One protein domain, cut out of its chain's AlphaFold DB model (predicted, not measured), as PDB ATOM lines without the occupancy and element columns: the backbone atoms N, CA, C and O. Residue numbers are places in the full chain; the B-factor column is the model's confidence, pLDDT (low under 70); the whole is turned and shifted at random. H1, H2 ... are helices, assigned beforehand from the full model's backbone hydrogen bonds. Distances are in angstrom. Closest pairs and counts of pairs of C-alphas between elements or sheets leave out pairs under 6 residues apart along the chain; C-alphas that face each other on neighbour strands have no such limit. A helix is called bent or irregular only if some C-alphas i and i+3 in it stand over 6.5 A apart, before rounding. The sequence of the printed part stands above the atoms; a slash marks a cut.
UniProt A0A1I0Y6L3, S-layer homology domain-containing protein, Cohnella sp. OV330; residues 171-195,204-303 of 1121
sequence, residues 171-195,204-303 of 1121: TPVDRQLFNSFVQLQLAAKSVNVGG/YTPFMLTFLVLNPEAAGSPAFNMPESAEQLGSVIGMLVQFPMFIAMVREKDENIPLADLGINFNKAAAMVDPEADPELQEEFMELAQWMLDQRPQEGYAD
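Overview. This is residues 171 to 195 and 204 to 303 of the 1121 residues of the protein "S-layer homology domain-containing protein" of Cohnella sp. OV330 (UniProt A0A1I0Y6L3). H1 and the long bent helix H3 make a V, meeting where H1's last part touches arm H3b, and H4 packs crosswise on arm H3a. Short H2 lies near H1, and residues 214 to 219 stick out. The printed part has 125 residues, 69 of them in the named helices H1, H2, H3 and H4, in that order along the chain, with no named strand; the class is all helix, and the whole is compact, with a radius of gyration of the C-alphas of 15.2 A and spans of 40 by 34 by 28 A.

Arrangement. Start at H1, residues 172 to 190. H2, residues 204 to 212, is near H1. H3, residues 230 to 253, one helix by its hydrogen bonds, is bent: C-alphas 241 and 244 are 7.2 A apart. Residues 184 to 188 of H1 alone touch H3b, residues 244 to 253, at a shallow tilt of 29 degrees, the same way; the closest C-alphas, Ala 188 and Val 250, are 5.5 A apart. H3a, residues 230 to 241, touches H4, residues 279 to 295, about perpendicular at 76 degrees; closest C-alphas Ala 230 and Gln 290, 4.6 A. Every O i to N i+4 pair is within hydrogen-bond range in H1, H3a and H4, 4 of 5 in H2, 5 of 6 in H3b.

Along the chain. Find C-alpha 172 at (82.939, 7.679, 31.599); H1 runs 27.0 A. H4 runs 24.4 A to C-alpha 295 at (100.964, 9.698, 28.221).

Size, cuts and confidence. Residues 196 to 203 are cut out; C-alphas 195 and 204 are 10.9 A apart. Links H2 to H3 and H3 to H4 are long. Residues 188 to 195, 204 to 223, 226 and 275 have pLDDT under 70.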
ATOM      1  N   THR A 171      84.496  11.717  33.901       82.50
ATOM      2  CA  THR A 171      84.608  11.023  32.611       82.50
ATOM      3  C   THR A 171      83.932   9.646  32.694       82.50
ATOM      4  O   THR A 171      83.778   9.114  33.797       82.50
ATOM      5  N   PRO A 172      83.536   9.017  31.570       85.50
ATOM      6  CA  PRO A 172      82.939   7.679  31.599       85.50
ATOM      7  C   PRO A 172      83.780   6.647  32.371       85.50
ATOM      8  O   PRO A 172      83.231   5.825  33.103       85.50
ATOM      9  N   VAL A 173      85.109   6.745  32.268       84.62
ATOM     10  CA  VAL A 173      86.066   5.864  32.951       84.62
ATOM     11  C   VAL A 173      86.099   6.121  34.452       84.62
ATOM     12  O   VAL A 173      85.960   5.197  35.251       84.62
ATOM     13  N   ASP A 174      86.199   7.386  34.851       82.38
ATOM     14  CA  ASP A 174      86.172   7.769  36.262       82.38
ATOM     15  C   ASP A 174      84.836   7.417  36.920       82.38
ATOM     16  O   ASP A 174      84.782   6.987  38.072       82.38
ATOM     17  N   ARG A 175      83.745   7.569  36.164       80.94
ATOM     18  CA  ARG A 175      82.392   7.196  36.567       80.94
ATOM     19  C   ARG A 175      82.285   5.689  36.789       80.94
ATOM     20  O   ARG A 175      81.668   5.263  37.766       80.94
ATOM     21  N   GLN A 176      82.904   4.894  35.919       82.56
ATOM     22  CA  GLN A 176      82.984   3.444  36.061       82.56
ATOM     23  C   GLN A 176      83.795   3.043  37.299       82.56
ATOM     24  O   GLN A 176      83.308   2.237  38.090       82.56
ATOM     25  N   LEU A 177      84.976   3.634  37.518       80.06
ATOM     26  CA  LEU A 177      85.787   3.392  38.720       80.06
ATOM     27  C   LEU A 177      85.013   3.753  39.994       80.06
ATOM     28  O   LEU A 177      84.908   2.929  40.902       80.06
ATOM     29  N   PHE A 178      84.404   4.943  40.038       77.00
ATOM     30  CA  PHE A 178      83.582   5.405  41.158       77.00
ATOM     31  C   PHE A 178      82.468   4.407  41.503       77.00
ATOM     32  O   PHE A 178      82.317   4.010  42.660       77.00
ATOM     33  N   ASN A 179      81.713   3.962  40.498       77.06
ATOM     34  CA  ASN A 179      80.624   3.010  40.685       77.06
ATOM     35  C   ASN A 179      81.125   1.651  41.221       77.06
ATOM     36  O   ASN A 179      80.522   1.103  42.148       77.06
ATOM     37  N   SER A 180      82.256   1.149  40.712       79.38
ATOM     38  CA  SER A 180      82.892  -0.087  41.193       79.38
ATOM     39  C   SER A 180      83.357   0.022  42.653       79.38
ATOM     40  O   SER A 180      83.161  -0.904  43.440       79.38
ATOM     41  N   PHE A 181      83.919   1.168  43.058       74.94
ATOM     42  CA  PHE A 181      84.291   1.422  44.456       74.94
ATOM     43  C   PHE A 181      83.076   1.448  45.385       74.94
ATOM     44  O   PHE A 181      83.113   0.850  46.463       74.94
ATOM     45  N   VAL A 182      81.984   2.101  44.972       73.31
ATOM     46  CA  VAL A 182      80.730   2.113  45.741       73.31
ATOM     47  C   VAL A 182      80.186   0.692  45.894       73.31
ATOM     48  O   VAL A 182      79.826   0.294  47.002       73.31
ATOM     49  N   GLN A 183      80.187  -0.109  44.827       76.12
ATOM     50  CA  GLN A 183      79.755  -1.505  44.879       76.12
ATOM     51  C   GLN A 183      80.607  -2.337  45.852       76.12
ATOM     52  O   GLN A 183      80.060  -3.030  46.714       76.12
ATOM     53  N   LEU A 184      81.937  -2.222  45.773       75.19
ATOM     54  CA  LEU A 184      82.863  -2.917  46.670       75.19
ATOM     55  C   LEU A 184      82.653  -2.516  48.136       75.19
ATOM     56  O   LEU A 184      82.649  -3.376  49.017       75.19
ATOM     57  N   GLN A 185      82.412  -1.233  48.413       71.12
ATOM     58  CA  GLN A 185      82.095  -0.750  49.759       71.12
ATOM     59  C   GLN A 185      80.804  -1.359  50.308       71.12
ATOM     60  O   GLN A 185      80.750  -1.784  51.467       71.12
ATOM     61  N   LEU A 186      79.757  -1.414  49.485       70.00
ATOM     62  CA  LEU A 186      78.476  -2.000  49.871       70.00
ATOM     63  C   LEU A 186      78.604  -3.497  50.145       70.00
ATOM     64  O   LEU A 186      78.049  -3.988  51.131       70.00
ATOM     65  N   ALA A 187      79.384  -4.199  49.327       72.44
ATOM     66  CA  ALA A 187      79.696  -5.605  49.511       72.44
ATOM     67  C   ALA A 187      80.530  -5.850  50.780       72.44
ATOM     68  O   ALA A 187      80.120  -6.627  51.636       72.44
ATOM     69  N   ALA A 188      81.632  -5.125  50.995       69.69
ATOM     70  CA  ALA A 188      82.456  -5.257  52.200       69.69
ATOM     71  C   ALA A 188      81.654  -5.004  53.483       69.69
ATOM     72  O   ALA A 188      81.727  -5.762  54.459       69.69
ATOM     73  N   LYS A 189      80.791  -3.983  53.453       66.75
ATOM     74  CA  LYS A 189      79.864  -3.707  54.545       66.75
ATOM     75  C   LYS A 189      78.796  -4.782  54.703       66.75
ATOM     76  O   LYS A 189      78.364  -4.971  55.836       66.75
ATOM     77  N   SER A 190      78.337  -5.484  53.668       66.31
ATOM     78  CA  SER A 190      77.301  -6.523  53.806       66.31
ATOM     79  C   SER A 190      77.813  -7.737  54.597       66.31
ATOM     80  O   SER A 190      77.118  -8.218  55.497       66.31
ATOM     81  N   VAL A 191      79.068  -8.133  54.369       66.19
ATOM     82  CA  VAL A 191      79.736  -9.276  55.025       66.19
ATOM     83  C   VAL A 191      80.536  -8.923  56.274       66.19
ATOM     84  O   VAL A 191      81.137  -9.796  56.897       66.19
ATOM     85  N   ASN A 192      80.497  -7.658  56.705       64.88
ATOM     86  CA  ASN A 192      81.214  -7.192  57.895       64.88
ATOM     87  C   ASN A 192      82.738  -7.397  57.790       64.88
ATOM     88  O   ASN A 192      83.415  -7.612  58.800       64.88
ATOM     89  N   VAL A 193      83.265  -7.322  56.568       58.00
ATOM     90  CA  VAL A 193      84.698  -7.163  56.321       58.00
ATOM     91  C   VAL A 193      85.048  -5.761  56.823       58.00
ATOM     92  O   VAL A 193      84.541  -4.769  56.305       58.00
ATOM     93  N   GLY A 194      85.789  -5.701  57.934       51.44
ATOM     94  CA  GLY A 194      86.009  -4.487  58.736       51.44
ATOM     95  C   GLY A 194      85.330  -4.467  60.115       51.44
ATOM     96  O   GLY A 194      85.235  -3.408  60.724       51.44
ATOM     97  N   GLY A 195      84.827  -5.599  60.626       36.12
ATOM     98  CA  GLY A 195      84.223  -5.668  61.962       36.12
ATOM     99  C   GLY A 195      84.629  -6.901  62.767       36.12
ATOM    100  O   GLY A 195      83.853  -7.850  62.876       36.12
ATOM    101  N   TYR A 204      91.818   0.857  58.140       45.66
ATOM    102  CA  TYR A 204      91.409   0.605  56.747       45.66
ATOM    103  C   TYR A 204      90.004   1.105  56.381       45.66
ATOM    104  O   TYR A 204      89.755   1.485  55.236       45.66
ATOM    105  N   THR A 205      89.074   1.167  57.339       41.16
ATOM    106  CA  THR A 205      87.758   1.795  57.121       41.16
ATOM    107  C   THR A 205      87.865   3.313  56.942       41.16
ATOM    108  O   THR A 205      87.199   3.832  56.045       41.16
ATOM    109  N   PRO A 206      88.713   4.031  57.712       41.78
ATOM    110  CA  PRO A 206      89.003   5.433  57.464       41.78
ATOM    111  C   PRO A 206      89.572   5.671  56.072       41.78
ATOM    112  O   PRO A 206      89.127   6.610  55.443       41.78
ATOM    113  N   PHE A 207      90.474   4.841  55.542       40.34
ATOM    114  CA  PHE A 207      91.112   5.114  54.244       40.34
ATOM    115  C   PHE A 207      90.101   5.145  53.083       40.34
ATOM    116  O   PHE A 207      90.025   6.121  52.344       40.34
ATOM    117  N   MET A 208      89.228   4.136  53.000       40.72
ATOM    118  CA  MET A 208      88.140   4.080  52.011       40.72
ATOM    119  C   MET A 208      87.034   5.127  52.255       40.72
ATOM    120  O   MET A 208      86.460   5.646  51.300       40.72
ATOM    121  N   LEU A 209      86.730   5.460  53.519       39.84
ATOM    122  CA  LEU A 209      85.765   6.517  53.862       39.84
ATOM    123  C   LEU A 209      86.327   7.918  53.599       39.84
ATOM    124  O   LEU A 209      85.588   8.768  53.131       39.84
ATOM    125  N   THR A 210      87.614   8.153  53.843       41.84
ATOM    126  CA  THR A 210      88.305   9.431  53.599       41.84
ATOM    127  C   THR A 210      88.416   9.696  52.101       41.84
ATOM    128  O   THR A 210      88.278  10.836  51.679       41.84
ATOM    129  N   PHE A 211      88.560   8.649  51.283       42.50
ATOM    130  CA  PHE A 211      88.614   8.769  49.824       42.50
ATOM    131  C   PHE A 211      87.241   9.039  49.176       42.50
ATOM    132  O   PHE A 211      87.160   9.706  48.149       42.50
ATOM    133  N   LEU A 212      86.143   8.573  49.793       41.03
ATOM    134  CA  LEU A 212      84.761   8.922  49.411       41.03
ATOM    135  C   LEU A 212      84.273  10.243  50.032       41.03
ATOM    136  O   LEU A 212      83.208  10.734  49.647       41.03
ATOM    137  N   VAL A 213      85.032  10.840  50.964       40.41
ATOM    138  CA  VAL A 213      84.819  12.219  51.440       40.41
ATOM    139  C   VAL A 213      85.295  13.167  50.343       40.41
ATOM    140  O   VAL A 213      86.335  13.814  50.402       40.41
ATOM    141  N   LEU A 214      84.461  13.235  49.313       43.09
ATOM    142  CA  LEU A 214      84.426  14.266  48.298       43.09
ATOM    143  C   LEU A 214      84.046  15.563  48.994       43.09
ATOM    144  O   LEU A 214      82.871  15.924  49.074       43.09
ATOM    145  N   ASN A 215      85.039  16.236  49.564       39.41
ATOM    146  CA  ASN A 215      84.888  17.629  49.914       39.41
ATOM    147  C   ASN A 215      85.014  18.440  48.617       39.41
ATOM    148  O   ASN A 215      86.126  18.548  48.105       39.41
ATOM    149  N   PRO A 216      83.944  19.053  48.084       41.53
ATOM    150  CA  PRO A 216      84.081  19.990  46.972       41.53
ATOM    151  C   PRO A 216      84.967  21.205  47.323       41.53
ATOM    152  O   PRO A 216      85.439  21.879  46.414       41.53
ATOM    153  N   GLU A 217      85.232  21.480  48.611       41.25
ATOM    154  CA  GLU A 217      86.186  22.514  49.048       41.25
ATOM    155  C   GLU A 217      87.641  22.020  49.170       41.25
ATOM    156  O   GLU A 217      88.554  22.845  49.200       41.25
ATOM    157  N   ALA A 218      87.895  20.704  49.200       44.91
ATOM    158  CA  ALA A 218      89.250  20.178  49.045       44.91
ATOM    159  C   ALA A 218      89.548  20.075  47.547       44.91
ATOM    160  O   ALA A 218      89.404  19.025  46.928       44.91
ATOM    161  N   ALA A 219      89.931  21.200  46.948       37.12
ATOM    162  CA  ALA A 219      90.596  21.195  45.656       37.12
ATOM    163  C   ALA A 219      91.734  20.150  45.680       37.12
ATOM    164  O   ALA A 219      92.691  20.322  46.436       37.12
ATOM    165  N   GLY A 220      91.613  19.059  44.909       45.28
ATOM    166  CA  GLY A 220      92.720  18.120  44.677       45.28
ATOM    167  C   GLY A 220      92.464  16.610  44.812       45.28
ATOM    168  O   GLY A 220      93.442  15.869  44.820       45.28
ATOM    169  N   SER A 221      91.228  16.109  44.920       49.47
ATOM    170  CA  SER A 221      90.975  14.650  44.913       49.47
ATOM    171  C   SER A 221      90.757  14.132  43.483       49.47
ATOM    172  O   SER A 221      89.711  14.435  42.902       49.47
ATOM    173  N   PRO A 222      91.693  13.381  42.874       53.00
ATOM    174  CA  PRO A 222      91.665  13.181  41.435       53.00
ATOM    175  C   PRO A 222      90.838  11.957  41.081       53.00
ATOM    176  O   PRO A 222      91.110  10.839  41.512       53.00
ATOM    177  N   ALA A 223      89.847  12.169  40.226       66.81
ATOM    178  CA  ALA A 223      89.436  11.127  39.304       66.81
ATOM    179  C   ALA A 223      90.661  10.721  38.458       66.81
ATOM    180  O   ALA A 223      91.509  11.575  38.227       66.81
ATOM    181  N   PHE A 224      90.783   9.477  37.997       73.81
ATOM    182  CA  PHE A 224      91.969   8.990  37.273       73.81
ATOM    183  C   PHE A 224      92.331   9.866  36.057       73.81
ATOM    184  O   PHE A 224      93.508  10.113  35.801       73.81
ATOM    185  N   ASN A 225      91.334  10.412  35.349       78.88
ATOM    186  CA  ASN A 225      91.551  11.342  34.230       78.88
ATOM    187  C   ASN A 225      91.701  12.817  34.624       78.88
ATOM    188  O   ASN A 225      92.025  13.635  33.767       78.88
ATOM    189  N   MET A 226      91.514  13.175  35.894       69.81
ATOM    190  CA  MET A 226      91.555  14.556  36.383       69.81
ATOM    191  C   MET A 226      92.758  14.957  37.270       69.81
ATOM    192  O   MET A 226      92.708  16.073  37.783       69.81
ATOM    193  N   PRO A 227      93.838  14.169  37.494       74.56
ATOM    194  CA  PRO A 227      94.970  14.674  38.267       74.56
ATOM    195  C   PRO A 227      95.697  15.799  37.532       74.56
ATOM    196  O   PRO A 227      95.880  15.756  36.308       74.56
ATOM    197  N   GLU A 228      96.130  16.782  38.314       76.06
ATOM    198  CA  GLU A 228      96.961  17.914  37.900       76.06
ATOM    199  C   GLU A 228      98.454  17.675  38.204       76.06
ATOM    200  O   GLU A 228      99.298  18.441  37.743       76.06
ATOM    201  N   SER A 229      98.799  16.617  38.954       82.44
ATOM    202  CA  SER A 229     100.182  16.247  39.292       82.44
ATOM    203  C   SER A 229     100.404  14.731  39.395       82.44
ATOM    204  O   SER A 229      99.460  13.957  39.585       82.44
ATOM    205  N   ALA A 230     101.666  14.298  39.307       82.19
ATOM    206  CA  ALA A 230     102.051  12.901  39.513       82.19
ATOM    207  C   ALA A 230     101.746  12.408  40.934       82.19
ATOM    208  O   ALA A 230     101.315  11.279  41.106       82.19
ATOM    209  N   GLU A 231     101.883  13.258  41.955       81.88
ATOM    210  CA  GLU A 231     101.533  12.921  43.348       81.88
ATOM    211  C   GLU A 231     100.042  12.570  43.487       81.88
ATOM    212  O   GLU A 231      99.653  11.613  44.165       81.88
ATOM    213  N   GLN A 232      99.202  13.340  42.792       77.44
ATOM    214  CA  GLN A 232      97.767  13.118  42.712       77.44
ATOM    215  C   GLN A 232      97.451  11.797  41.997       77.44
ATOM    216  O   GLN A 232      96.721  10.972  42.547       77.44
ATOM    217  N   LEU A 233      98.024  11.556  40.813       83.00
ATOM    218  CA  LEU A 233      97.793  10.313  40.065       83.00
ATOM    219  C   LEU A 233      98.352   9.079  40.795       83.00
ATOM    220  O   LEU A 233      97.670   8.061  40.887       83.00
ATOM    221  N   GLY A 234      99.540   9.185  41.391       82.00
ATOM    222  CA  GLY A 234     100.172   8.127  42.180       82.00
ATOM    223  C   GLY A 234      99.319   7.711  43.379       82.00
ATOM    224  O   GLY A 234      99.159   6.521  43.639       82.00
ATOM    225  N   SER A 235      98.658   8.665  44.043       77.38
ATOM    226  CA  SER A 235      97.699   8.363  45.117       77.38
ATOM    227  C   SER A 235      96.511   7.520  44.624       77.38
ATOM    228  O   SER A 235      96.065   6.604  45.319       77.38
ATOM    229  N   VAL A 236      96.010   7.795  43.413       77.50
ATOM    230  CA  VAL A 236      94.915   7.030  42.792       77.50
ATOM    231  C   VAL A 236      95.388   5.635  42.375       77.50
ATOM    232  O   VAL A 236      94.717   4.648  42.678       77.50
ATOM    233  N   ILE A 237      96.557   5.524  41.732       82.94
ATOM    234  CA  ILE A 237      97.157   4.240  41.330       82.94
ATOM    235  C   ILE A 237      97.399   3.360  42.560       82.94
ATOM    236  O   ILE A 237      96.986   2.201  42.570       82.94
ATOM    237  N   GLY A 238      97.979   3.918  43.626       80.00
ATOM    238  CA  GLY A 238      98.235   3.194  44.871       80.00
ATOM    239  C   GLY A 238      96.962   2.628  45.507       80.00
ATOM    240  O   GLY A 238      96.981   1.527  46.056       80.00
ATOM    241  N   MET A 239      95.824   3.314  45.365       74.94
ATOM    242  CA  MET A 239      94.525   2.792  45.794       74.94
ATOM    243  C   MET A 239      94.043   1.635  44.907       74.94
ATOM    244  O   MET A 239      93.560   0.621  45.414       74.94
ATOM    245  N   LEU A 240      94.169   1.775  43.584       81.00
ATOM    246  CA  LEU A 240      93.729   0.767  42.615       81.00
ATOM    247  C   LEU A 240      94.527  -0.539  42.733       81.00
ATOM    248  O   LEU A 240      93.942  -1.615  42.610       81.00
ATOM    249  N   VAL A 241      95.817  -0.460  43.077       82.62
ATOM    250  CA  VAL A 241      96.679  -1.614  43.400       82.62
ATOM    251  C   VAL A 241      96.080  -2.485  44.514       82.62
ATOM    252  O   VAL A 241      96.173  -3.708  44.468       82.62
ATOM    253  N   GLN A 242      95.408  -1.879  45.497       76.62
ATOM    254  CA  GLN A 242      94.825  -2.592  46.641       76.62
ATOM    255  C   GLN A 242      93.435  -3.189  46.340       76.62
ATOM    256  O   GLN A 242      92.917  -3.996  47.115       76.62
ATOM    257  N   PHE A 243      92.798  -2.817  45.225       78.62
ATOM    258  CA  PHE A 243      91.417  -3.204  44.914       78.62
ATOM    259  C   PHE A 243      91.193  -4.727  44.803       78.62
ATOM    260  O   PHE A 243      90.230  -5.221  45.405       78.62
ATOM    261  N   PRO A 244      92.059  -5.510  44.118       83.06
ATOM    262  CA  PRO A 244      91.899  -6.964  44.030       83.06
ATOM    263  C   PRO A 244      91.968  -7.654  45.399       83.06
ATOM    264  O   PRO A 244      91.214  -8.593  45.660       83.06
ATOM    265  N   MET A 245      92.824  -7.156  46.298       79.56
ATOM    266  CA  MET A 245      92.932  -7.662  47.667       79.56
ATOM    267  C   MET A 245      91.610  -7.485  48.426       79.56
ATOM    268  O   MET A 245      91.133  -8.424  49.062       79.56
ATOM    269  N   PHE A 246      90.961  -6.322  48.316       76.00
ATOM    270  CA  PHE A 246      89.666  -6.093  48.960       76.00
ATOM    271  C   PHE A 246      88.549  -6.973  48.387       76.00
ATOM    272  O   PHE A 246      87.742  -7.494  49.160       76.00
ATOM    273  N   ILE A 247      88.511  -7.193  47.068       81.06
ATOM    274  CA  ILE A 247      87.582  -8.162  46.462       81.06
ATOM    275  C   ILE A 247      87.797  -9.550  47.073       81.06
ATOM    276  O   ILE A 247      86.828 -10.203  47.465       81.06
ATOM    277  N   ALA A 248      89.053  -9.993  47.180       82.19
ATOM    278  CA  ALA A 248      89.385 -11.296  47.745       82.19
ATOM    279  C   ALA A 248      88.904 -11.429  49.199       82.19
ATOM    280  O   ALA A 248      88.276 -12.429  49.538       82.19
ATOM    281  N   MET A 249      89.095 -10.400  50.033       79.50
ATOM    282  CA  MET A 249      88.610 -10.387  51.423       79.50
ATOM    283  C   MET A 249      87.081 -10.489  51.526       79.50
ATOM    284  O   MET A 249      86.557 -11.127  52.441       79.50
ATOM    285  N   VAL A 250      86.345  -9.855  50.608       77.88
ATOM    286  CA  VAL A 250      84.879  -9.957  50.556       77.88
ATOM    287  C   VAL A 250      84.442 -11.353  50.132       77.88
ATOM    288  O   VAL A 250      83.623 -11.961  50.826       77.88
ATOM    289  N   ARG A 251      85.032 -11.885  49.056       82.69
ATOM    290  CA  ARG A 251      84.748 -13.237  48.555       82.69
ATOM    291  C   ARG A 251      85.136 -14.326  49.566       82.69
ATOM    292  O   ARG A 251      84.484 -15.359  49.613       82.69
ATOM    293  N   GLU A 252      86.128 -14.088  50.429       83.81
ATOM    294  CA  GLU A 252      86.477 -14.996  51.533       83.81
ATOM    295  C   GLU A 252      85.344 -15.117  52.570       83.81
ATOM    296  O   GLU A 252      85.128 -16.185  53.147       83.81
ATOM    297  N   LYS A 253      84.605 -14.029  52.830       79.75
ATOM    298  CA  LYS A 253      83.463 -14.054  53.758       79.75
ATOM    299  C   LYS A 253      82.181 -14.567  53.109       79.75
ATOM    300  O   LYS A 253      81.395 -15.213  53.802       79.75
ATOM    301  N   ASP A 254      81.965 -14.261  51.833       80.69
ATOM    302  CA  ASP A 254      80.856 -14.782  51.032       80.69
ATOM    303  C   ASP A 254      81.220 -14.776  49.539       80.69
ATOM    304  O   ASP A 254      81.255 -13.731  48.887       80.69
ATOM    305  N   GLU A 255      81.481 -15.964  48.994       82.31
ATOM    306  CA  GLU A 255      81.893 -16.160  47.600       82.31
ATOM    307  C   GLU A 255      80.785 -15.839  46.586       82.31
ATOM    308  O   GLU A 255      81.076 -15.610  45.415       82.31
ATOM    309  N   ASN A 256      79.520 -15.801  47.024       81.00
ATOM    310  CA  ASN A 256      78.367 -15.616  46.140       81.00
ATOM    311  C   ASN A 256      78.014 -14.142  45.912       81.00
ATOM    312  O   ASN A 256      77.023 -13.851  45.242       81.00
ATOM    313  N   ILE A 257      78.780 -13.202  46.475       81.06
ATOM    314  CA  ILE A 257      78.536 -11.779  46.250       81.06
ATOM    315  C   ILE A 257      78.992 -11.398  44.836       81.06
ATOM    316  O   ILE A 257      80.179 -11.545  44.523       81.06
ATOM    317  N   PRO A 258      78.095 -10.853  43.993       80.06
ATOM    318  CA  PRO A 258      78.420 -10.484  42.621       80.06
ATOM    319  C   PRO A 258      79.248  -9.192  42.592       80.06
ATOM    320  O   PRO A 258      78.719  -8.091  42.467       80.06
ATOM    321  N   LEU A 259      80.567  -9.323  42.739       79.94
ATOM    322  CA  LEU A 259      81.540  -8.246  42.536       79.94
ATOM    323  C   LEU A 259      82.208  -8.396  41.173       79.94
ATOM    324  O   LEU A 259      82.788  -9.447  40.892       79.94
ATOM    325  N   ALA A 260      82.163  -7.335  40.369       73.75
ATOM    326  CA  ALA A 260      82.933  -7.249  39.138       73.75
ATOM    327  C   ALA A 260      84.406  -6.939  39.448       73.75
ATOM    328  O   ALA A 260      84.707  -6.119  40.319       73.75
ATOM    329  N   ASP A 261      85.317  -7.576  38.716       77.88
ATOM    330  CA  ASP A 261      86.717  -7.157  38.701       77.88
ATOM    331  C   ASP A 261      86.828  -5.836  37.911       77.88
ATOM    332  O   ASP A 261      86.054  -5.599  36.980       77.88
ATOM    333  N   LEU A 262      87.782  -4.962  38.256       77.12
ATOM    334  CA  LEU A 262      87.918  -3.660  37.582       77.12
ATOM    335  C   LEU A 262      88.336  -3.772  36.115       77.12
ATOM    336  O   LEU A 262      88.187  -2.809  35.381       77.12
ATOM    337  N   GLY A 263      88.893  -4.903  35.677       77.06
ATOM    338  CA  GLY A 263      89.459  -5.028  34.331       77.06
ATOM    339  C   GLY A 263      90.806  -4.316  34.143       77.06
ATOM    340  O   GLY A 263      91.305  -4.285  33.025       77.06
ATOM    341  N   ILE A 264      91.401  -3.796  35.223       84.00
ATOM    342  CA  ILE A 264      92.791  -3.320  35.296       84.00
ATOM    343  C   ILE A 264      93.570  -4.143  36.328       84.00
ATOM    344  O   ILE A 264      93.007  -4.602  37.327       84.00
ATOM    345  N   ASN A 265      94.861  -4.332  36.086       83.50
ATOM    346  CA  ASN A 265      95.793  -5.092  36.901       83.50
ATOM    347  C   ASN A 265      97.079  -4.287  37.112       83.50
ATOM    348  O   ASN A 265      97.968  -4.268  36.263       83.50
ATOM    349  N   PHE A 266      97.188  -3.679  38.291       85.88
ATOM    350  CA  PHE A 266      98.364  -2.915  38.700       85.88
ATOM    351  C   PHE A 266      99.298  -3.690  39.638       85.88
ATOM    352  O   PHE A 266     100.106  -3.091  40.342       85.88
ATOM    353  N   ASN A 267      99.236  -5.026  39.656       80.62
ATOM    354  CA  ASN A 267     100.037  -5.834  40.581       80.62
ATOM    355  C   ASN A 267     101.554  -5.618  40.429       80.62
ATOM    356  O   ASN A 267     102.269  -5.771  41.417       80.62
ATOM    357  N   LYS A 268     102.049  -5.225  39.241       81.56
ATOM    358  CA  LYS A 268     103.471  -4.876  39.038       81.56
ATOM    359  C   LYS A 268     103.925  -3.714  39.937       81.56
ATOM    360  O   LYS A 268     105.075  -3.689  40.352       81.56
ATOM    361  N   ALA A 269     103.015  -2.814  40.318       82.69
ATOM    362  CA  ALA A 269     103.291  -1.700  41.224       82.69
ATOM    363  C   ALA A 269     103.060  -2.042  42.710       82.69
ATOM    364  O   ALA A 269     103.262  -1.191  43.571       82.69
ATOM    365  N   ALA A 270     102.648  -3.270  43.054       81.62
ATOM    366  CA  ALA A 270     102.303  -3.622  44.435       81.62
ATOM    367  C   ALA A 270     103.476  -3.466  45.412       81.62
ATOM    368  O   ALA A 270     103.283  -2.949  46.510       81.62
ATOM    369  N   ALA A 271     104.685  -3.861  44.999       78.81
ATOM    370  CA  ALA A 271     105.898  -3.705  45.801       78.81
ATOM    371  C   ALA A 271     106.378  -2.244  45.886       78.81
ATOM    372  O   ALA A 271     107.063  -1.883  46.834       78.81
ATOM    373  N   MET A 272     106.001  -1.408  44.914       82.00
ATOM    374  CA  MET A 272     106.412  -0.003  44.822       82.00
ATOM    375  C   MET A 272     105.604   0.913  45.758       82.00
ATOM    376  O   MET A 272     106.085   1.954  46.189       82.00
ATOM    377  N   VAL A 273     104.369   0.515  46.083       76.06
ATOM    378  CA  VAL A 273     103.437   1.266  46.949       76.06
ATOM    379  C   VAL A 273     103.595   0.888  48.431       76.06
ATOM    380  O   VAL A 273     102.941   1.475  49.295       76.06
ATOM    381  N   ASP A 274     104.449  -0.089  48.752       73.69
ATOM    382  CA  ASP A 274     104.708  -0.494  50.133       73.69
ATOM    383  C   ASP A 274     105.373   0.667  50.915       73.69
ATOM    384  O   ASP A 274     106.415   1.180  50.494       73.69
ATOM    385  N   PRO A 275     104.809   1.106  52.060       66.75
ATOM    386  CA  PRO A 275     105.439   2.108  52.920       66.75
ATOM    387  C   PRO A 275     106.852   1.727  53.392       66.75
ATOM    388  O   PRO A 275     107.617   2.615  53.771       66.75
ATOM    389  N   GLU A 276     107.188   0.433  53.392       72.44
ATOM    390  CA  GLU A 276     108.503  -0.121  53.737       72.44
ATOM    391  C   GLU A 276     109.385  -0.427  52.506       72.44
ATOM    392  O   GLU A 276     110.459  -1.012  52.661       72.44
ATOM    393  N   ALA A 277     108.964  -0.041  51.294       72.12
ATOM    394  CA  ALA A 277     109.732  -0.242  50.065       72.12
ATOM    395  C   ALA A 277     111.099   0.471  50.082       72.12
ATOM    396  O   ALA A 277     111.298   1.477  50.768       72.12
ATOM    397  N   ASP A 278     112.035  -0.046  49.278       73.19
ATOM    398  CA  ASP A 278     113.316   0.613  49.006       73.19
ATOM    399  C   ASP A 278     113.075   2.026  48.428       73.19
ATOM    400  O   ASP A 278     112.190   2.177  47.579       73.19
ATOM    401  N   PRO A 279     113.824   3.065  48.856       75.81
ATOM    402  CA  PRO A 279     113.755   4.396  48.258       75.81
ATOM    403  C   PRO A 279     113.795   4.415  46.721       75.81
ATOM    404  O   PRO A 279     113.096   5.235  46.130       75.81
ATOM    405  N   GLU A 280     114.545   3.508  46.083       70.69
ATOM    406  CA  GLU A 280     114.594   3.392  44.615       70.69
ATOM    407  C   GLU A 280     113.230   2.971  44.033       70.69
ATOM    408  O   GLU A 280     112.751   3.573  43.075       70.69
ATOM    409  N   LEU A 281     112.526   2.028  44.670       75.31
ATOM    410  CA  LEU A 281     111.184   1.597  44.245       75.31
ATOM    411  C   LEU A 281     110.121   2.688  44.453       75.31
ATOM    412  O   LEU A 281     109.147   2.760  43.702       75.31
ATOM    413  N   GLN A 282     110.293   3.539  45.469       77.00
ATOM    414  CA  GLN A 282     109.410   4.688  45.696       77.00
ATOM    415  C   GLN A 282     109.637   5.796  44.657       77.00
ATOM    416  O   GLN A 282     108.681   6.456  44.244       77.00
ATOM    417  N   GLU A 283     110.881   5.984  44.210       80.19
ATOM    418  CA  GLU A 283     111.217   6.881  43.101       80.19
ATOM    419  C   GLU A 283     110.630   6.355  41.781       80.19
ATOM    420  O   GLU A 283     109.907   7.089  41.105       80.19
ATOM    421  N   GLU A 284     110.794   5.061  41.487       80.62
ATOM    422  CA  GLU A 284     110.178   4.402  40.325       80.62
ATOM    423  C   GLU A 284     108.643   4.511  40.326       80.62
ATOM    424  O   GLU A 284     108.034   4.722  39.274       80.62
ATOM    425  N   PHE A 285     107.992   4.434  41.494       85.12
ATOM    426  CA  PHE A 285     106.543   4.638  41.598       85.12
ATOM    427  C   PHE A 285     106.114   6.048  41.176       85.12
ATOM    428  O   PHE A 285     105.097   6.235  40.501       85.12
ATOM    429  N   MET A 286     106.886   7.058  41.578       86.38
ATOM    430  CA  MET A 286     106.626   8.445  41.207       86.38
ATOM    431  C   MET A 286     106.910   8.692  39.726       86.38
ATOM    432  O   MET A 286     106.166   9.436  39.081       86.38
ATOM    433  N   GLU A 287     107.918   8.025  39.161       84.94
ATOM    434  CA  GLU A 287     108.164   8.028  37.719       84.94
ATOM    435  C   GLU A 287     107.026   7.378  36.932       84.94
ATOM    436  O   GLU A 287     106.628   7.924  35.904       84.94
ATOM    437  N   LEU A 288     106.465   6.260  37.409       87.62
ATOM    438  CA  LEU A 288     105.281   5.630  36.818       87.62
ATOM    439  C   LEU A 288     104.113   6.617  36.782       87.62
ATOM    440  O   LEU A 288     103.487   6.809  35.740       87.62
ATOM    441  N   ALA A 289     103.831   7.274  37.909       88.31
ATOM    442  CA  ALA A 289     102.735   8.230  37.998       88.31
ATOM    443  C   ALA A 289     102.944   9.441  37.074       88.31
ATOM    444  O   ALA A 289     102.004   9.870  36.403       88.31
ATOM    445  N   GLN A 290     104.164   9.978  36.995       87.94
ATOM    446  CA  GLN A 290     104.486  11.070  36.073       87.94
ATOM    447  C   GLN A 290     104.385  10.622  34.612       87.94
ATOM    448  O   GLN A 290     103.792  11.318  33.794       87.94
ATOM    449  N   TRP A 291     104.888   9.433  34.290       87.62
ATOM    450  CA  TRP A 291     104.828   8.875  32.945       87.62
ATOM    451  C   TRP A 291     103.381   8.665  32.486       87.62
ATOM    452  O   TRP A 291     103.027   9.068  31.380       87.62
ATOM    453  N   MET A 292     102.510   8.118  33.343       87.75
ATOM    454  CA  MET A 292     101.089   7.953  33.007       87.75
ATOM    455  C   MET A 292     100.417   9.319  32.823       87.75
ATOM    456  O   MET A 292      99.589   9.497  31.933       87.75
ATOM    457  N   LEU A 293     100.807  10.325  33.610       87.62
ATOM    458  CA  LEU A 293     100.308  11.686  33.431       87.62
ATOM    459  C   LEU A 293     100.728  12.287  32.077       87.62
ATOM    460  O   LEU A 293      99.908  12.940  31.432       87.62
ATOM    461  N   ASP A 294     101.961  12.030  31.637       85.12
ATOM    462  CA  ASP A 294     102.507  12.516  30.365       85.12
ATOM    463  C   ASP A 294     101.914  11.784  29.149       85.12
ATOM    464  O   ASP A 294     101.691  12.400  28.107       85.12
ATOM    465  N   GLN A 295     101.620  10.484  29.275       86.00
ATOM    466  CA  GLN A 295     100.964   9.698  28.221       86.00
ATOM    467  C   GLN A 295      99.456   9.948  28.119       86.00
ATOM    468  O   GLN A 295      98.813   9.496  27.167       86.00
ATOM    469  N   ARG A 296      98.859  10.650  29.087       86.81
ATOM    470  CA  ARG A 296      97.421  10.912  29.102       86.81
ATOM    471  C   ARG A 296      97.030  11.796  27.903       86.81
ATOM    472  O   ARG A 296      97.499  12.933  27.805       86.81
ATOM    473  N   PRO A 297      96.115  11.344  27.022       85.31
ATOM    474  CA  PRO A 297      95.600  12.175  25.935       85.31
ATOM    475  C   PRO A 297      94.948  13.465  26.455       85.31
ATOM    476  O   PRO A 297      94.480  13.511  27.592       85.31
ATOM    477  N   GLN A 298      94.835  14.502  25.614       80.56
ATOM    478  CA  GLN A 298      94.219  15.780  26.024       80.56
ATOM    479  C   GLN A 298      92.780  15.633  26.551       80.56
ATOM    480  O   GLN A 298      92.366  16.414  27.402       80.56
ATOM    481  N   GLU A 299      92.029  14.640  26.066       79.38
ATOM    482  CA  GLU A 299      90.659  14.343  26.512       79.38
ATOM    483  C   GLU A 299      90.601  13.348  27.694       79.38
ATOM    484  O   GLU A 299      89.515  13.016  28.167       79.38
ATOM    485  N   GLY A 300      91.754  12.890  28.196       83.75
ATOM    486  CA  GLY A 300      91.873  11.795  29.161       83.75
ATOM    487  C   GLY A 300      91.931  10.413  28.499       83.75
ATOM    488  O   GLY A 300      91.808  10.269  27.282       83.75
ATOM    489  N   TYR A 301      92.135   9.370  29.302       87.12
ATOM    490  CA  TYR A 301      92.027   7.981  28.865       87.12
ATOM    491  C   TYR A 301      90.576   7.636  28.517       87.12
ATOM    492  O   TYR A 301      89.661   7.906  29.297       87.12
ATOM    493  N   ALA A 302      90.376   7.022  27.349       85.94
ATOM    494  CA  ALA A 302      89.049   6.741  26.804       85.94
ATOM    495  C   ALA A 302      88.309   5.610  27.541       85.94
ATOM    496  O   ALA A 302      87.086   5.657  27.675       85.94
ATOM    497  N   ASP A 303      89.048   4.609  28.019       88.38
ATOM    498  CA  ASP A 303      88.540   3.443  28.740       88.38
ATOM    499  C   ASP A 303      89.602   2.863  29.695       88.38
ATOM    500  O   ASP A 303      90.739   3.337  29.778       88.38
TER     501      ASP A 303